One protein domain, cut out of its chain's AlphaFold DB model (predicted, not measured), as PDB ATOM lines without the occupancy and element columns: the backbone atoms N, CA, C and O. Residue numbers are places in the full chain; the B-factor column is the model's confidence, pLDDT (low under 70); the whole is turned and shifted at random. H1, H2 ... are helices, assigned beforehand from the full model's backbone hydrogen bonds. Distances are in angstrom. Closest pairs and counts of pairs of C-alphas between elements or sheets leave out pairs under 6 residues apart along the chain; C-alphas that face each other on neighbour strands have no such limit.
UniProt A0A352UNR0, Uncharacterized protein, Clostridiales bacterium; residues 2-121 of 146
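Overview. This is residues 2 to 121 of the 146 residues of an uncharacterized protein of Clostridiales bacterium (UniProt A0A352UNR0). Four long helices make a loose, open C in cross-section, with the H1-H2 hairpin as its back, H4 slanting over H1 as one arm and H5 alongside H2 as the other, H4 and H5 apart across the open side, and short H3 at one end of H2. The 120 printed residues, with five named helices, H1 to H5, and no named strand, are all helix by class and loose, with a radius of gyration of the C-alphas of 16.8 A and spans of 46 by 31 by 24 A.

Arrangement. H1, residues 2 to 18, and H2, residues 24 to 47, form a hairpin at a shallow tilt of 9 degrees, closest at C-alphas 14 and 26, 7.0 A. H3, residues 49 to 57, is close to but not clearly touching H2, closest at C-alphas 52 and 44, 6.9 A. H4, residues 63 to 89, touches H1 with residues 77 to 88 alone, closest at C-alphas 84 and 18, 3.8 A; the tilt, 38 degrees, is only just steep. H5, residues 96 to 121, only just touches H2, with 3 pairs of C-alphas within 8 A, closest 110 and 36, 7.1 A. O i to N i+4 pairs are within hydrogen-bond range throughout H1, H3 and H5, in 18 of 20 in H2 and 21 of 23 in H4.

Along the chain. H1 begins at C-alpha 2 (102.828, 118.581, 137.866); H5 ends at C-alpha 121 (112.431, 136.286, 152.025). H4 measures 38.8 A.

Size, cuts and confidence. The printed part has no cut. Residues 54 to 75 stand free. Low confidence includes residues 40 to 66.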
ATOM      1  N   LYS A   2     102.981 119.339 136.598       58.84
ATOM      2  CA  LYS A   2     102.828 118.581 137.866       58.84
ATOM      3  C   LYS A   2     101.717 119.074 138.819       58.84
ATOM      4  O   LYS A   2     101.113 118.278 139.524       58.84
ATOM      5  N   PHE A   3     101.439 120.379 138.846       63.16
ATOM      6  CA  PHE A   3     100.388 120.944 139.702       63.16
ATOM      7  C   PHE A   3      98.980 120.543 139.237       63.16
ATOM      8  O   PHE A   3      98.160 120.098 140.032       63.16
ATOM      9  N   LEU A   4      98.741 120.609 137.925       69.00
ATOM     10  CA  LEU A   4      97.464 120.239 137.319       69.00
ATOM     11  C   LEU A   4      97.163 118.744 137.506       69.00
ATOM     12  O   LEU A   4      96.030 118.379 137.799       69.00
ATOM     13  N   SER A   5      98.185 117.883 137.406       72.62
ATOM     14  CA  SER A   5      98.024 116.447 137.666       72.62
ATOM     15  C   SER A   5      97.673 116.146 139.123       72.62
ATOM     16  O   SER A   5      96.913 115.219 139.372       72.62
ATOM     17  N   GLY A   6      98.193 116.927 140.080       71.75
ATOM     18  CA  GLY A   6      97.838 116.785 141.494       71.75
ATOM     19  C   GLY A   6      96.367 117.112 141.742       71.75
ATOM     20  O   GLY A   6      95.661 116.311 142.345       71.75
ATOM     21  N   ILE A   7      95.886 118.232 141.190       74.56
ATOM     22  CA  ILE A   7      94.471 118.630 141.280       74.56
ATOM     23  C   ILE A   7      93.569 117.557 140.668       74.56
ATOM     24  O   ILE A   7      92.580 117.161 141.281       74.56
ATOM     25  N   LEU A   8      93.926 117.059 139.481       79.19
ATOM     26  CA  LEU A   8      93.149 116.031 138.797       79.19
ATOM     27  C   LEU A   8      93.100 114.727 139.604       79.19
ATOM     28  O   LEU A   8      92.034 114.136 139.740       79.19
ATOM     29  N   LEU A   9      94.230 114.304 140.180       79.88
ATOM     30  CA  LEU A   9      94.295 113.111 141.024       79.88
ATOM     31  C   LEU A   9      93.404 113.258 142.264       79.88
ATOM     32  O   LEU A   9      92.634 112.351 142.565       79.88
ATOM     33  N   THR A  10      93.465 114.399 142.954       75.19
ATOM     34  CA  THR A  10      92.625 114.670 144.129       75.19
ATOM     35  C   THR A  10      91.142 114.721 143.767       75.19
ATOM     36  O   THR A  10      90.323 114.159 144.492       75.19
ATOM     37  N   ALA A  11      90.792 115.327 142.628       78.31
ATOM     38  CA  ALA A  11      89.420 115.364 142.131       78.31
ATOM     39  C   ALA A  11      88.884 113.956 141.847       78.31
ATOM     40  O   ALA A  11      87.816 113.597 142.337       78.31
ATOM     41  N   ILE A  12      89.650 113.140 141.117       80.94
ATOM     42  CA  ILE A  12      89.290 111.745 140.838       80.94
ATOM     43  C   ILE A  12      89.110 110.990 142.153       80.94
ATOM     44  O   ILE A  12      88.095 110.332 142.341       80.94
ATOM     45  N   LEU A  13      90.051 111.115 143.089       79.38
ATOM     46  CA  LEU A  13      90.009 110.358 144.335       79.38
ATOM     47  C   LEU A  13      88.793 110.722 145.202       79.38
ATOM     48  O   LEU A  13      88.147 109.824 145.740       79.38
ATOM     49  N   LEU A  14      88.441 112.010 145.295       77.62
ATOM     50  CA  LEU A  14      87.271 112.488 146.042       77.62
ATOM     51  C   LEU A  14      85.947 112.090 145.376       77.62
ATOM     52  O   LEU A  14      85.060 111.567 146.045       77.62
ATOM     53  N   PHE A  15      85.801 112.302 144.067       79.62
ATOM     54  CA  PHE A  15      84.538 112.017 143.378       79.62
ATOM     55  C   PHE A  15      84.301 110.518 143.167       79.62
ATOM     56  O   PHE A  15      83.168 110.057 143.296       79.62
ATOM     57  N   VAL A  16      85.352 109.734 142.905       80.94
ATOM     58  CA  VAL A  16      85.241 108.271 142.781       80.94
ATOM     59  C   VAL A  16      84.883 107.637 144.124       80.94
ATOM     60  O   VAL A  16      84.032 106.751 144.162       80.94
ATOM     61  N   SER A  17      85.476 108.097 145.233       76.50
ATOM     62  CA  SER A  17      85.134 107.581 146.568       76.50
ATOM     63  C   SER A  17      83.732 108.003 147.024       76.50
ATOM     64  O   SER A  17      83.011 107.184 147.595       76.50
ATOM     65  N   ALA A  18      83.307 109.230 146.706       76.38
ATOM     66  CA  ALA A  18      81.948 109.704 146.965       76.38
ATOM     67  C   ALA A  18      80.883 108.997 146.107       76.38
ATOM     68  O   ALA A  18      79.737 108.858 146.534       76.38
ATOM     69  N   GLY A  19      81.241 108.547 144.898       75.56
ATOM     70  CA  GLY A  19      80.304 107.949 143.941       75.56
ATOM     71  C   GLY A  19      79.279 108.939 143.375       75.56
ATOM     72  O   GLY A  19      78.321 108.523 142.730       75.56
ATOM     73  N   THR A  20      79.464 110.239 143.622       75.06
ATOM     74  CA  THR A  20      78.604 111.326 143.147       75.06
ATOM     75  C   THR A  20      79.419 112.599 142.925       75.06
ATOM     76  O   THR A  20      80.444 112.814 143.574       75.06
ATOM     77  N   ILE A  21      78.959 113.444 142.000       71.44
ATOM     78  CA  ILE A  21      79.564 114.748 141.675       71.44
ATOM     79  C   ILE A  21      78.906 115.879 142.491       71.44
ATOM     80  O   ILE A  21      79.497 116.947 142.664       71.44
ATOM     81  N   ASP A  22      77.732 115.619 143.078       71.62
ATOM     82  CA  ASP A  22      76.937 116.560 143.887       71.62
ATOM     83  C   ASP A  22      77.498 116.776 145.309       71.62
ATOM     84  O   ASP A  22      76.778 116.952 146.296       71.62
ATOM     85  N   PHE A  23      78.826 116.771 145.440       74.69
ATOM     86  CA  PHE A  23      79.509 116.935 146.714       74.69
ATOM     87  C   PHE A  23      80.036 118.365 146.884       74.69
ATOM     88  O   PHE A  23      81.207 118.661 146.645       74.69
ATOM     89  N   TRP A  24      79.160 119.269 147.333       76.31
ATOM     90  CA  TRP A  24      79.482 120.693 147.526       76.31
ATOM     91  C   TRP A  24      80.725 120.937 148.404       76.31
ATOM     92  O   TRP A  24      81.549 121.796 148.096       76.31
ATOM     93  N   ASN A  25      80.911 120.148 149.468       76.56
ATOM     94  CA  ASN A  25      82.072 120.299 150.350       76.56
ATOM     95  C   ASN A  25      83.393 119.933 149.652       76.56
ATOM     96  O   ASN A  25      84.405 120.567 149.942       76.56
ATOM     97  N   ALA A  26      83.405 118.976 148.712       77.38
ATOM     98  CA  ALA A  26      84.606 118.682 147.923       77.38
ATOM     99  C   ALA A  26      84.970 119.831 146.988       77.38
ATOM    100  O   ALA A  26      86.150 120.141 146.853       77.38
ATOM    101  N   TRP A  27      83.981 120.493 146.382       78.12
ATOM    102  CA  TRP A  27      84.225 121.685 145.568       78.12
ATOM    103  C   TRP A  27      84.798 122.832 146.400       78.12
ATOM    104  O   TRP A  27      85.793 123.441 146.001       78.12
ATOM    105  N   LEU A  28      84.228 123.080 147.585       79.06
ATOM    106  CA  LEU A  28      84.731 124.091 148.514       79.06
ATOM    107  C   LEU A  28      86.171 123.774 148.932       79.06
ATOM    108  O   LEU A  28      87.044 124.631 148.825       79.06
ATOM    109  N   PHE A  29      86.440 122.530 149.328       77.31
ATOM    110  CA  PHE A  29      87.772 122.078 149.720       77.31
ATOM    111  C   PHE A  29      88.786 122.142 148.565       77.31
ATOM    112  O   PHE A  29      89.917 122.582 148.764       77.31
ATOM    113  N   MET A  30      88.386 121.780 147.342       77.25
ATOM    114  CA  MET A  30      89.237 121.923 146.158       77.25
ATOM    115  C   MET A  30      89.571 123.377 145.857       77.25
ATOM    116  O   MET A  30      90.732 123.677 145.585       77.25
ATOM    117  N   GLY A  31      88.591 124.281 145.923       78.31
ATOM    118  CA  GLY A  31      88.845 125.714 145.778       78.31
ATOM    119  C   GLY A  31      89.844 126.200 146.827       78.31
ATOM    120  O   GLY A  31      90.816 126.881 146.499       78.31
ATOM    121  N   LEU A  32      89.655 125.756 148.068       78.75
ATOM    122  CA  LEU A  32      90.489 126.123 149.200       78.75
ATOM    123  C   LEU A  32      91.930 125.600 149.084       78.75
ATOM    124  O   LEU A  32      92.853 126.312 149.452       78.75
ATOM    125  N   LEU A  33      92.143 124.402 148.531       74.25
ATOM    126  CA  LEU A  33      93.480 123.872 148.233       74.25
ATOM    127  C   LEU A  33      94.120 124.522 147.001       74.25
ATOM    128  O   LEU A  33      95.328 124.758 146.974       74.25
ATOM    129  N   CYS A  34      93.337 124.773 145.953       76.12
ATOM    130  CA  CYS A  34      93.860 125.198 144.659       76.12
ATOM    131  C   CYS A  34      94.315 126.659 144.680       76.12
ATOM    132  O   CYS A  34      95.445 126.952 144.282       76.12
ATOM    133  N   VAL A  35      93.467 127.565 145.183       77.69
ATOM    134  CA  VAL A  35      93.725 129.016 145.206       77.69
ATOM    135  C   VAL A  35      95.093 129.348 145.814       77.69
ATOM    136  O   VAL A  35      95.869 130.073 145.194       77.69
ATOM    137  N   PRO A  36      95.469 128.802 146.974       71.12
ATOM    138  CA  PRO A  36      96.666 129.255 147.659       71.12
ATOM    139  C   PRO A  36      97.931 128.609 147.119       71.12
ATOM    140  O   PRO A  36      98.975 129.254 147.093       71.12
ATOM    141  N   VAL A  37      97.857 127.362 146.639       72.50
ATOM    142  CA  VAL A  37      98.997 126.757 145.943       72.50
ATOM    143  C   VAL A  37      99.227 127.456 144.600       72.50
ATOM    144  O   VAL A  37     100.376 127.659 144.208       72.50
ATOM    145  N   PHE A  38      98.163 127.911 143.935       73.38
ATOM    146  CA  PHE A  38      98.266 128.743 142.739       73.38
ATOM    147  C   PHE A  38      98.913 130.103 143.048       73.38
ATOM    148  O   PHE A  38      99.881 130.480 142.385       73.38
ATOM    149  N   ILE A  39      98.463 130.794 144.103       73.50
ATOM    150  CA  ILE A  39      99.069 132.053 144.571       73.50
ATOM    151  C   ILE A  39     100.537 131.839 144.951       73.50
ATOM    152  O   ILE A  39     101.397 132.585 144.491       73.50
ATOM    153  N   ALA A  40     100.856 130.804 145.731       68.06
ATOM    154  CA  ALA A  40     102.227 130.483 146.117       68.06
ATOM    155  C   ALA A  40     103.102 130.176 144.893       68.06
ATOM    156  O   ALA A  40     104.245 130.626 144.830       68.06
ATOM    157  N   GLY A  41     102.561 129.464 143.899       68.75
ATOM    158  CA  GLY A  41     103.225 129.210 142.624       68.75
ATOM    159  C   GLY A  41     103.554 130.499 141.871       68.75
ATOM    160  O   GLY A  41     104.696 130.678 141.446       68.75
ATOM    161  N   ILE A  42     102.593 131.421 141.765       68.81
ATOM    162  CA  ILE A  42     102.787 132.733 141.126       68.81
ATOM    163  C   ILE A  42     103.815 133.567 141.896       68.81
ATOM    164  O   ILE A  42     104.761 134.078 141.300       68.81
ATOM    165  N   VAL A  43     103.674 133.676 143.219       67.38
ATOM    166  CA  VAL A  43     104.585 134.455 144.070       67.38
ATOM    167  C   VAL A  43     106.013 133.924 143.971       67.38
ATOM    168  O   VAL A  43     106.949 134.711 143.844       67.38
ATOM    169  N   LEU A  44     106.196 132.601 143.988       63.00
ATOM    170  CA  LEU A  44     107.513 131.980 143.869       63.00
ATOM    171  C   LEU A  44     108.113 132.181 142.470       63.00
ATOM    172  O   LEU A  44     109.315 132.420 142.356       63.00
ATOM    173  N   MET A  45     107.283 132.141 141.422       62.50
ATOM    174  CA  MET A  45     107.699 132.408 140.042       62.50
ATOM    175  C   MET A  45     108.153 133.861 139.848       62.50
ATOM    176  O   MET A  45     109.137 134.092 139.151       62.50
ATOM    177  N   ILE A  46     107.478 134.820 140.490       64.31
ATOM    178  CA  ILE A  46     107.820 136.247 140.415       64.31
ATOM    179  C   ILE A  46     109.044 136.576 141.282       64.31
ATOM    180  O   ILE A  46     109.910 137.329 140.847       64.31
ATOM    181  N   LYS A  47     109.133 136.040 142.508       62.44
ATOM    182  CA  LYS A  47     110.200 136.416 143.451       62.44
ATOM    183  C   LYS A  47     111.531 135.706 143.211       62.44
ATOM    184  O   LYS A  47     112.550 136.348 143.422       62.44
ATOM    185  N   ASN A  48     111.551 134.415 142.858       55.88
ATOM    186  CA  ASN A  48     112.801 133.646 142.731       55.88
ATOM    187  C   ASN A  48     112.650 132.393 141.836       55.88
ATOM    188  O   ASN A  48     112.522 131.268 142.343       55.88
ATOM    189  N   PRO A  49     112.739 132.533 140.501       58.97
ATOM    190  CA  PRO A  49     112.661 131.398 139.577       58.97
ATOM    191  C   PRO A  49     113.824 130.397 139.742       58.97
ATOM    192  O   PRO A  49     113.668 129.210 139.438       58.97
ATOM    193  N   GLU A  50     114.974 130.827 140.276       52.44
ATOM    194  CA  GLU A  50     116.124 129.948 140.538       52.44
ATOM    195  C   GLU A  50     115.920 129.007 141.735       52.44
ATOM    196  O   GLU A  50     116.325 127.844 141.672       52.44
ATOM    197  N   LEU A  51     115.226 129.449 142.794       54.94
ATOM    198  CA  LEU A  51     114.825 128.578 143.910       54.94
ATOM    199  C   LEU A  51     113.800 127.533 143.457       54.94
ATOM    200  O   LEU A  51     113.859 126.380 143.887       54.94
ATOM    201  N   LEU A  52     112.902 127.911 142.546       53.81
ATOM    202  CA  LEU A  52     111.943 127.011 141.900       53.81
ATOM    203  C   LEU A  52     112.659 125.929 141.084       53.81
ATOM    204  O   LEU A  52     112.354 124.746 141.233       53.81
ATOM    205  N   ARG A  53     113.666 126.313 140.285       53.12
ATOM    206  CA  ARG A  53     114.528 125.372 139.554       53.12
ATOM    207  C   ARG A  53     115.318 124.464 140.492       53.12
ATOM    208  O   ARG A  53     115.370 123.266 140.233       53.12
ATOM    209  N   LYS A  54     115.881 124.989 141.586       54.34
ATOM    210  CA  LYS A  54     116.582 124.175 142.595       54.34
ATOM    211  C   LYS A  54     115.646 123.196 143.302       54.34
ATOM    212  O   LYS A  54     116.029 122.046 143.445       54.34
ATOM    213  N   ARG A  55     114.420 123.587 143.667       55.53
ATOM    214  CA  ARG A  55     113.430 122.672 144.272       55.53
ATOM    215  C   ARG A  55     112.867 121.647 143.283       55.53
ATOM    216  O   ARG A  55     112.595 120.525 143.679       55.53
ATOM    217  N   LEU A  56     112.721 121.989 141.998       54.56
ATOM    218  CA  LEU A  56     112.294 121.023 140.974       54.56
ATOM    219  C   LEU A  56     113.398 120.037 140.561       54.56
ATOM    220  O   LEU A  56     113.066 118.919 140.167       54.56
ATOM    221  N   ASN A  57     114.671 120.451 140.607       50.22
ATOM    222  CA  ASN A  57     115.835 119.624 140.255       50.22
ATOM    223  C   ASN A  57     116.556 119.007 141.457       50.22
ATOM    224  O   ASN A  57     117.456 118.188 141.259       50.22
ATOM    225  N   ALA A  58     116.177 119.356 142.687       51.94
ATOM    226  CA  ALA A  58     116.557 118.604 143.867       51.94
ATOM    227  C   ALA A  58     115.897 117.228 143.755       51.94
ATOM    228  O   ALA A  58     114.775 117.002 144.193       51.94
ATOM    229  N   LYS A  59     116.593 116.289 143.109       47.81
ATOM    230  CA  LYS A  59     116.430 114.875 143.422       47.81
ATOM    231  C   LYS A  59     116.665 114.782 144.927       47.81
ATOM    232  O   LYS A  59     117.815 114.888 145.345       47.81
ATOM    233  N   GLU A  60     115.588 114.678 145.707       49.91
ATOM    234  CA  GLU A  60     115.627 114.368 147.137       49.91
ATOM    235  C   GLU A  60     116.525 113.129 147.294       49.91
ATOM    236  O   GLU A  60     116.157 112.019 146.904       49.91
ATOM    237  N   LYS A  61     117.769 113.352 147.726       49.56
ATOM    238  CA  LYS A  61     118.811 112.323 147.857       49.56
ATOM    239  C   LYS A  61     118.836 111.701 149.256       49.56
ATOM    240  O   LYS A  61     119.553 110.730 149.454       49.56
ATOM    241  N   GLU A  62     118.036 112.222 150.183       53.41
ATOM    242  CA  GLU A  62     117.931 111.743 151.560       53.41
ATOM    243  C   GLU A  62     116.815 110.682 151.667       53.41
ATOM    244  O   GLU A  62     115.636 111.008 151.474       53.41
ATOM    245  N   PRO A  63     117.142 109.405 151.938       55.31
ATOM    246  CA  PRO A  63     116.153 108.328 152.032       55.31
ATOM    247  C   PRO A  63     115.150 108.543 153.179       55.31
ATOM    248  O   PRO A  63     113.992 108.139 153.048       55.31
ATOM    249  N   ASP A  64     115.544 109.253 154.238       59.31
ATOM    250  CA  ASP A  64     114.702 109.501 155.414       59.31
ATOM    251  C   ASP A  64     113.556 110.481 155.124       59.31
ATOM    252  O   ASP A  64     112.422 110.280 155.568       59.31
ATOM    253  N   GLN A  65     113.782 111.496 154.281       57.97
ATOM    254  CA  GLN A  65     112.709 112.402 153.848       57.97
ATOM    255  C   GLN A  65     111.714 111.716 152.908       57.97
ATOM    256  O   GLN A  65     110.532 112.063 152.891       57.97
ATOM    257  N   LYS A  66     112.150 110.693 152.166       66.75
ATOM    258  CA  LYS A  66     111.279 109.946 151.254       66.75
ATOM    259  C   LYS A  66     110.189 109.183 152.006       66.75
ATOM    260  O   LYS A  66     109.057 109.131 151.527       66.75
ATOM    261  N   ALA A  67     110.509 108.633 153.179       74.00
ATOM    262  CA  ALA A  67     109.534 107.957 154.030       74.00
ATOM    263  C   ALA A  67     108.470 108.936 154.541       74.00
ATOM    264  O   ALA A  67     107.282 108.648 154.433       74.00
ATOM    265  N   VAL A  68     108.875 110.122 155.003       76.06
ATOM    266  CA  VAL A  68     107.944 111.163 155.475       76.06
ATOM    267  C   VAL A  68     107.039 111.654 154.343       76.06
ATOM    268  O   VAL A  68     105.830 111.783 154.535       76.06
ATOM    269  N   ILE A  69     107.590 111.867 153.145       75.56
ATOM    270  CA  ILE A  69     106.812 112.271 151.964       75.56
ATOM    271  C   ILE A  69     105.819 111.174 151.564       75.56
ATOM    272  O   ILE A  69     104.661 111.471 151.269       75.56
ATOM    273  N   LEU A  70     106.246 109.907 151.572       78.56
ATOM    274  CA  LEU A  70     105.383 108.775 151.238       78.56
ATOM    275  C   LEU A  70     104.256 108.609 152.263       78.56
ATOM    276  O   LEU A  70     103.100 108.448 151.878       78.56
ATOM    277  N   LEU A  71     104.583 108.673 153.554       82.25
ATOM    278  CA  LEU A  71     103.637 108.482 154.652       82.25
ATOM    279  C   LEU A  71     102.649 109.653 154.730       82.25
ATOM    280  O   LEU A  71     101.447 109.435 154.865       82.25
ATOM    281  N   GLY A  72     103.127 110.884 154.520       81.19
ATOM    282  CA  GLY A  72     102.274 112.058 154.353       81.19
ATOM    283  C   GLY A  72     101.351 111.928 153.140       81.19
ATOM    284  O   GLY A  72     100.146 112.143 153.256       81.19
ATOM    285  N   GLY A  73     101.882 111.502 151.990       80.69
ATOM    286  CA  GLY A  73     101.089 111.238 150.787       80.69
ATOM    287  C   GLY A  73     100.004 110.181 151.014       80.69
ATOM    288  O   GLY A  73      98.856 110.388 150.624       80.69
ATOM    289  N   LEU A  74     100.340 109.088 151.703       84.44
ATOM    290  CA  LEU A  74      99.389 108.041 152.072       84.44
ATOM    291  C   LEU A  74      98.292 108.582 152.996       84.44
ATOM    292  O   LEU A  74      97.116 108.320 152.754       84.44
ATOM    293  N   MET A  75      98.653 109.388 153.999       84.44
ATOM    294  CA  MET A  75      97.691 110.035 154.896       84.44
ATOM    295  C   MET A  75      96.698 110.914 154.122       84.44
ATOM    296  O   MET A  75      95.497 110.848 154.377       84.44
ATOM    297  N   PHE A  76      97.171 111.688 153.138       79.69
ATOM    298  CA  PHE A  76      96.300 112.491 152.272       79.69
ATOM    299  C   PHE A  76      95.357 111.625 151.432       79.69
ATOM    300  O   PHE A  76      94.158 111.900 151.380       79.69
ATOM    301  N   VAL A  77      95.873 110.565 150.803       82.50
ATOM    302  CA  VAL A  77      95.073 109.633 149.991       82.50
ATOM    303  C   VAL A  77      93.987 108.974 150.842       82.50
ATOM    304  O   VAL A  77      92.814 109.005 150.468       82.50
ATOM    305  N   CYS A  78      94.348 108.435 152.007       84.12
ATOM    306  CA  CYS A  78      93.395 107.852 152.946       84.12
ATOM    307  C   CYS A  78      92.356 108.884 153.402       84.12
ATOM    308  O   CYS A  78      91.167 108.581 153.393       84.12
ATOM    309  N   GLY A  79      92.778 110.110 153.728       81.69
ATOM    310  CA  GLY A  79      91.876 111.190 154.126       81.69
ATOM    311  C   GLY A  79      90.834 111.527 153.056       81.69
ATOM    312  O   GLY A  79      89.652 111.652 153.370       81.69
ATOM    313  N   PHE A  80      91.236 111.602 151.784       81.06
ATOM    314  CA  PHE A  80      90.304 111.851 150.677       81.06
ATOM    315  C   PHE A  80      89.326 110.699 150.454       81.06
ATOM    316  O   PHE A  80      88.138 110.945 150.244       81.06
ATOM    317  N   ILE A  81      89.795 109.454 150.546       82.06
ATOM    318  CA  ILE A  81      88.932 108.272 150.426       82.06
ATOM    319  C   ILE A  81      87.904 108.244 151.563       82.06
ATOM    320  O   ILE A  81      86.719 108.030 151.311       82.06
ATOM    321  N   VAL A  82      88.336 108.509 152.801       82.25
ATOM    322  CA  VAL A  82      87.450 108.577 153.972       82.25
ATOM    323  C   VAL A  82      86.433 109.707 153.823       82.25
ATOM    324  O   VAL A  82      85.263 109.484 154.107       82.25
ATOM    325  N   ALA A  83      86.828 110.880 153.322       79.88
ATOM    326  CA  ALA A  83      85.905 111.992 153.094       79.88
ATOM    327  C   ALA A  83      84.820 111.662 152.050       79.88
ATOM    328  O   ALA A  83      83.655 112.018 152.235       79.88
ATOM    329  N   GLY A  84      85.169 110.964 150.963       80.38
ATOM    330  CA  GLY A  84      84.177 110.514 149.984       80.38
ATOM    331  C   GLY A  84      83.266 109.412 150.528       80.38
ATOM    332  O   GLY A  84      82.049 109.467 150.343       80.38
ATOM    333  N   LEU A  85      83.822 108.450 151.269       81.62
ATOM    334  CA  LEU A  85      83.041 107.413 151.951       81.62
ATOM    335  C   LEU A  85      82.087 108.010 152.993       81.62
ATOM    336  O   LEU A  85      80.929 107.602 153.047       81.62
ATOM    337  N   ASP A  86      82.532 109.000 153.768       81.69
ATOM    338  CA  ASP A  86      81.697 109.722 154.728       81.69
ATOM    339  C   ASP A  86      80.512 110.397 154.029       81.69
ATOM    340  O   ASP A  86      79.377 110.270 154.484       81.69
ATOM    341  N   HIS A  87      80.728 111.013 152.862       76.62
ATOM    342  CA  HIS A  87      79.635 111.576 152.068       76.62
ATOM    343  C   HIS A  87      78.651 110.505 151.571       76.62
ATOM    344  O   HIS A  87      77.435 110.713 151.614       76.62
ATOM    345  N   ARG A  88      79.167 109.350 151.132       78.38
ATOM    346  CA  ARG A  88      78.364 108.241 150.598       78.38
ATOM    347  C   ARG A  88      77.520 107.552 151.668       78.38
ATOM    348  O   ARG A  88      76.346 107.276 151.435       78.38
ATOM    349  N   TYR A  89      78.112 107.264 152.821       78.31
ATOM    350  CA  TYR A  89      77.445 106.575 153.926       78.31
ATOM    351  C   TYR A  89      76.791 107.530 154.930       78.31
ATOM    352  O   TYR A  89      76.070 107.071 155.816       78.31
ATOM    353  N   ARG A  90      77.012 108.845 154.785       74.00
ATOM    354  CA  ARG A  90      76.556 109.901 155.703       74.00
ATOM    355  C   ARG A  90      76.892 109.588 157.163       74.00
ATOM    356  O   ARG A  90      76.068 109.811 158.047       74.00
ATOM    357  N   TRP A  91      78.089 109.047 157.407       74.19
ATOM    358  CA  TRP A  91      78.509 108.617 158.742       74.19
ATOM    359  C   TRP A  91      78.575 109.787 159.725       74.19
ATOM    360  O   TRP A  91      78.123 109.643 160.863       74.19
ATOM    361  N   MET A  92      79.070 110.949 159.295       67.56
ATOM    362  CA  MET A  92      79.131 112.157 160.115       67.56
ATOM    363  C   MET A  92      78.282 113.286 159.527       67.56
ATOM    364  O   MET A  92      78.673 114.007 158.611       67.56
ATOM    365  N   VAL A  93      77.106 113.510 160.118       70.06
ATOM    366  CA  VAL A  93      76.289 114.696 159.822       70.06
ATOM    367  C   VAL A  93      76.866 115.895 160.576       70.06
ATOM    368  O   VAL A  93      76.451 116.220 161.687       70.06
ATOM    369  N   LEU A  94      77.864 116.547 159.982       72.19
ATOM    370  CA  LEU A  94      78.496 117.728 160.567       72.19
ATOM    371  C   LEU A  94      77.636 118.989 160.344       72.19
ATOM    372  O   LEU A  94      77.204 119.255 159.217       72.19
ATOM    373  N   PRO A  95      77.405 119.814 161.382       81.06
ATOM    374  CA  PRO A  95      76.719 121.090 161.226       81.06
ATOM    375  C   PRO A  95      77.539 122.058 160.361       81.06
ATOM    376  O   PRO A  95      78.757 122.179 160.495       81.06
ATOM    377  N   LYS A  96      76.843 122.810 159.497       79.56
ATOM    378  CA  LYS A  96      77.444 123.724 158.503       79.56
ATOM    379  C   LYS A  96      78.424 124.743 159.105       79.56
ATOM    380  O   LYS A  96      79.392 125.118 158.451       79.56
ATOM    381  N   TRP A  97      78.205 125.159 160.353       80.19
ATOM    382  CA  TRP A  97      79.076 126.096 161.067       80.19
ATOM    383  C   TRP A  97      80.502 125.569 161.267       80.19
ATOM    384  O   TRP A  97      81.441 126.353 161.180       80.19
ATOM    385  N   ILE A  98      80.684 124.257 161.466       84.44
ATOM    386  CA  ILE A  98      82.021 123.654 161.611       84.44
ATOM    387  C   ILE A  98      82.786 123.744 160.289       84.44
ATOM    388  O   ILE A  98      83.958 124.112 160.280       84.44
ATOM    389  N   VAL A  99      82.113 123.475 159.166       81.69
ATOM    390  CA  VAL A  99      82.707 123.594 157.826       81.69
ATOM    391  C   VAL A  99      83.139 125.037 157.557       81.69
ATOM    392  O   VAL A  99      84.237 125.272 157.056       81.69
ATOM    393  N   LEU A 100      82.310 126.012 157.945       83.75
ATOM    394  CA  LEU A 100      82.637 127.429 157.796       83.75
ATOM    395  C   LEU A 100      83.819 127.846 158.684       83.75
ATOM    396  O   LEU A 100      84.738 128.505 158.203       83.75
ATOM    397  N   ALA A 101      83.827 127.430 159.954       87.25
ATOM    398  CA  ALA A 101      84.920 127.708 160.883       87.25
ATOM    399  C   ALA A 101      86.249 127.111 160.391       87.25
ATOM    400  O   ALA A 101      87.274 127.794 160.411       87.25
ATOM    401  N   ALA A 102      86.223 125.877 159.878       84.69
ATOM    402  CA  ALA A 102      87.384 125.244 159.260       84.69
ATOM    403  C   ALA A 102      87.869 126.031 158.032       84.69
ATOM    404  O   ALA A 102      89.068 126.270 157.897       84.69
ATOM    405  N   GLY A 103      86.951 126.499 157.180       83.69
ATOM    406  CA  GLY A 103      87.278 127.360 156.041       83.69
ATOM    407  C   GLY A 103      87.974 128.663 156.453       83.69
ATOM    408  O   GLY A 103      88.999 129.022 155.872       83.69
ATOM    409  N   ILE A 104      87.472 129.338 157.493       87.81
ATOM    410  CA  ILE A 104      88.085 130.564 158.035       87.81
ATOM    411  C   ILE A 104      89.482 130.271 158.592       87.81
ATOM    412  O   ILE A 104      90.437 130.968 158.249       87.81
ATOM    413  N   ALA A 105      89.626 129.225 159.410       87.69
ATOM    414  CA  ALA A 105      90.915 128.835 159.981       87.69
ATOM    415  C   ALA A 105      91.958 128.528 158.893       87.69
ATOM    416  O   ALA A 105      93.128 128.902 159.010       87.69
ATOM    417  N   PHE A 106      91.530 127.900 157.801       83.69
ATOM    418  CA  PHE A 106      92.392 127.606 156.663       83.69
ATOM    419  C   PHE A 106      92.853 128.883 155.943       83.69
ATOM    420  O   PHE A 106      94.036 129.023 155.637       83.69
ATOM    421  N   LEU A 107      91.958 129.858 155.736       84.25
ATOM    422  CA  LEU A 107      92.319 131.162 155.164       84.25
ATOM    423  C   LEU A 107      93.328 131.914 156.040       84.25
ATOM    424  O   LEU A 107      94.323 132.429 155.529       84.25
ATOM    425  N   VAL A 108      93.115 131.929 157.359       85.94
ATOM    426  CA  VAL A 108      94.056 132.526 158.323       85.94
ATOM    427  C   VAL A 108      95.420 131.837 158.249       85.94
ATOM    428  O   VAL A 108      96.449 132.510 158.210       85.94
ATOM    429  N   SER A 109      95.437 130.507 158.153       82.50
ATOM    430  CA  SER A 109      96.678 129.732 158.027       82.50
ATOM    431  C   SER A 109      97.475 130.130 156.781       82.50
ATOM    432  O   SER A 109      98.702 130.204 156.832       82.50
ATOM    433  N   TYR A 110      96.800 130.461 155.676       78.81
ATOM    434  CA  TYR A 110      97.480 130.969 154.483       78.81
ATOM    435  C   TYR A 110      98.036 132.370 154.627       78.81
ATOM    436  O   TYR A 110      99.129 132.623 154.122       78.81
ATOM    437  N   ILE A 111      97.317 133.266 155.300       82.25
ATOM    438  CA  ILE A 111      97.828 134.609 155.593       82.25
ATOM    439  C   ILE A 111      99.110 134.486 156.420       82.25
ATOM    440  O   ILE A 111     100.126 135.074 156.060       82.25
ATOM    441  N   LEU A 112      99.097 133.644 157.458       82.44
ATOM    442  CA  LEU A 112     100.281 133.362 158.271       82.44
ATOM    443  C   LEU A 112     101.417 132.761 157.438       82.44
ATOM    444  O   LEU A 112     102.551 133.215 157.533       82.44
ATOM    445  N   TYR A 113     101.130 131.781 156.580       75.88
ATOM    446  CA  TYR A 113     102.147 131.197 155.703       75.88
ATOM    447  C   TYR A 113     102.752 132.231 154.740       75.88
ATOM    448  O   TYR A 113     103.967 132.251 154.525       75.88
ATOM    449  N   ALA A 114     101.929 133.116 154.175       74.81
ATOM    450  CA  ALA A 114     102.387 134.198 153.311       74.81
ATOM    451  C   ALA A 114     103.260 135.209 154.071       74.81
ATOM    452  O   ALA A 114     104.288 135.635 153.541       74.81
ATOM    453  N   GLU A 115     102.892 135.547 155.307       78.00
ATOM    454  CA  GLU A 115     103.695 136.386 156.204       78.00
ATOM    455  C   GLU A 115     105.043 135.735 156.530       78.00
ATOM    456  O   GLU A 115     106.085 136.359 156.341       78.00
ATOM    457  N   VAL A 116     105.055 134.447 156.881       76.12
ATOM    458  CA  VAL A 116     106.288 133.688 157.142       76.12
ATOM    459  C   VAL A 116     107.186 133.651 155.908       76.12
ATOM    460  O   VAL A 116     108.401 133.812 156.022       76.12
ATOM    461  N   LEU A 117     106.631 133.457 154.709       68.69
ATOM    462  CA  LEU A 117     107.412 133.521 153.469       68.69
ATOM    463  C   LEU A 117     107.929 134.930 153.185       68.69
ATOM    464  O   LEU A 117     109.030 135.082 152.652       68.69
ATOM    465  N   ARG A 118     107.141 135.959 153.504       68.19
ATOM    466  CA  ARG A 118     107.548 137.357 153.373       68.19
ATOM    467  C   ARG A 118     108.738 137.635 154.287       68.19
ATOM    468  O   ARG A 118     109.759 138.098 153.787       68.19
ATOM    469  N   GLU A 119     108.637 137.281 155.561       68.69
ATOM    470  CA  GLU A 119     109.692 137.440 156.562       68.69
ATOM    471  C   GLU A 119     110.944 136.619 156.217       68.69
ATOM    472  O   GLU A 119     112.040 137.172 156.166       68.69
ATOM    473  N   ASN A 120     110.793 135.346 155.837       65.88
ATOM    474  CA  ASN A 120     111.912 134.506 155.391       65.88
ATOM    475  C   ASN A 120     112.594 135.033 154.123       65.88
ATOM    476  O   ASN A 120     113.807 134.885 153.974       65.88
ATOM    477  N   ALA A 121     111.847 135.646 153.199       62.16
ATOM    478  CA  ALA A 121     112.431 136.286 152.025       62.16
ATOM    479  C   ALA A 121     113.248 137.529 152.406       62.16
ATOM    480  O   ALA A 121     114.287 137.760 151.793       62.16
TER     481      ALA A 121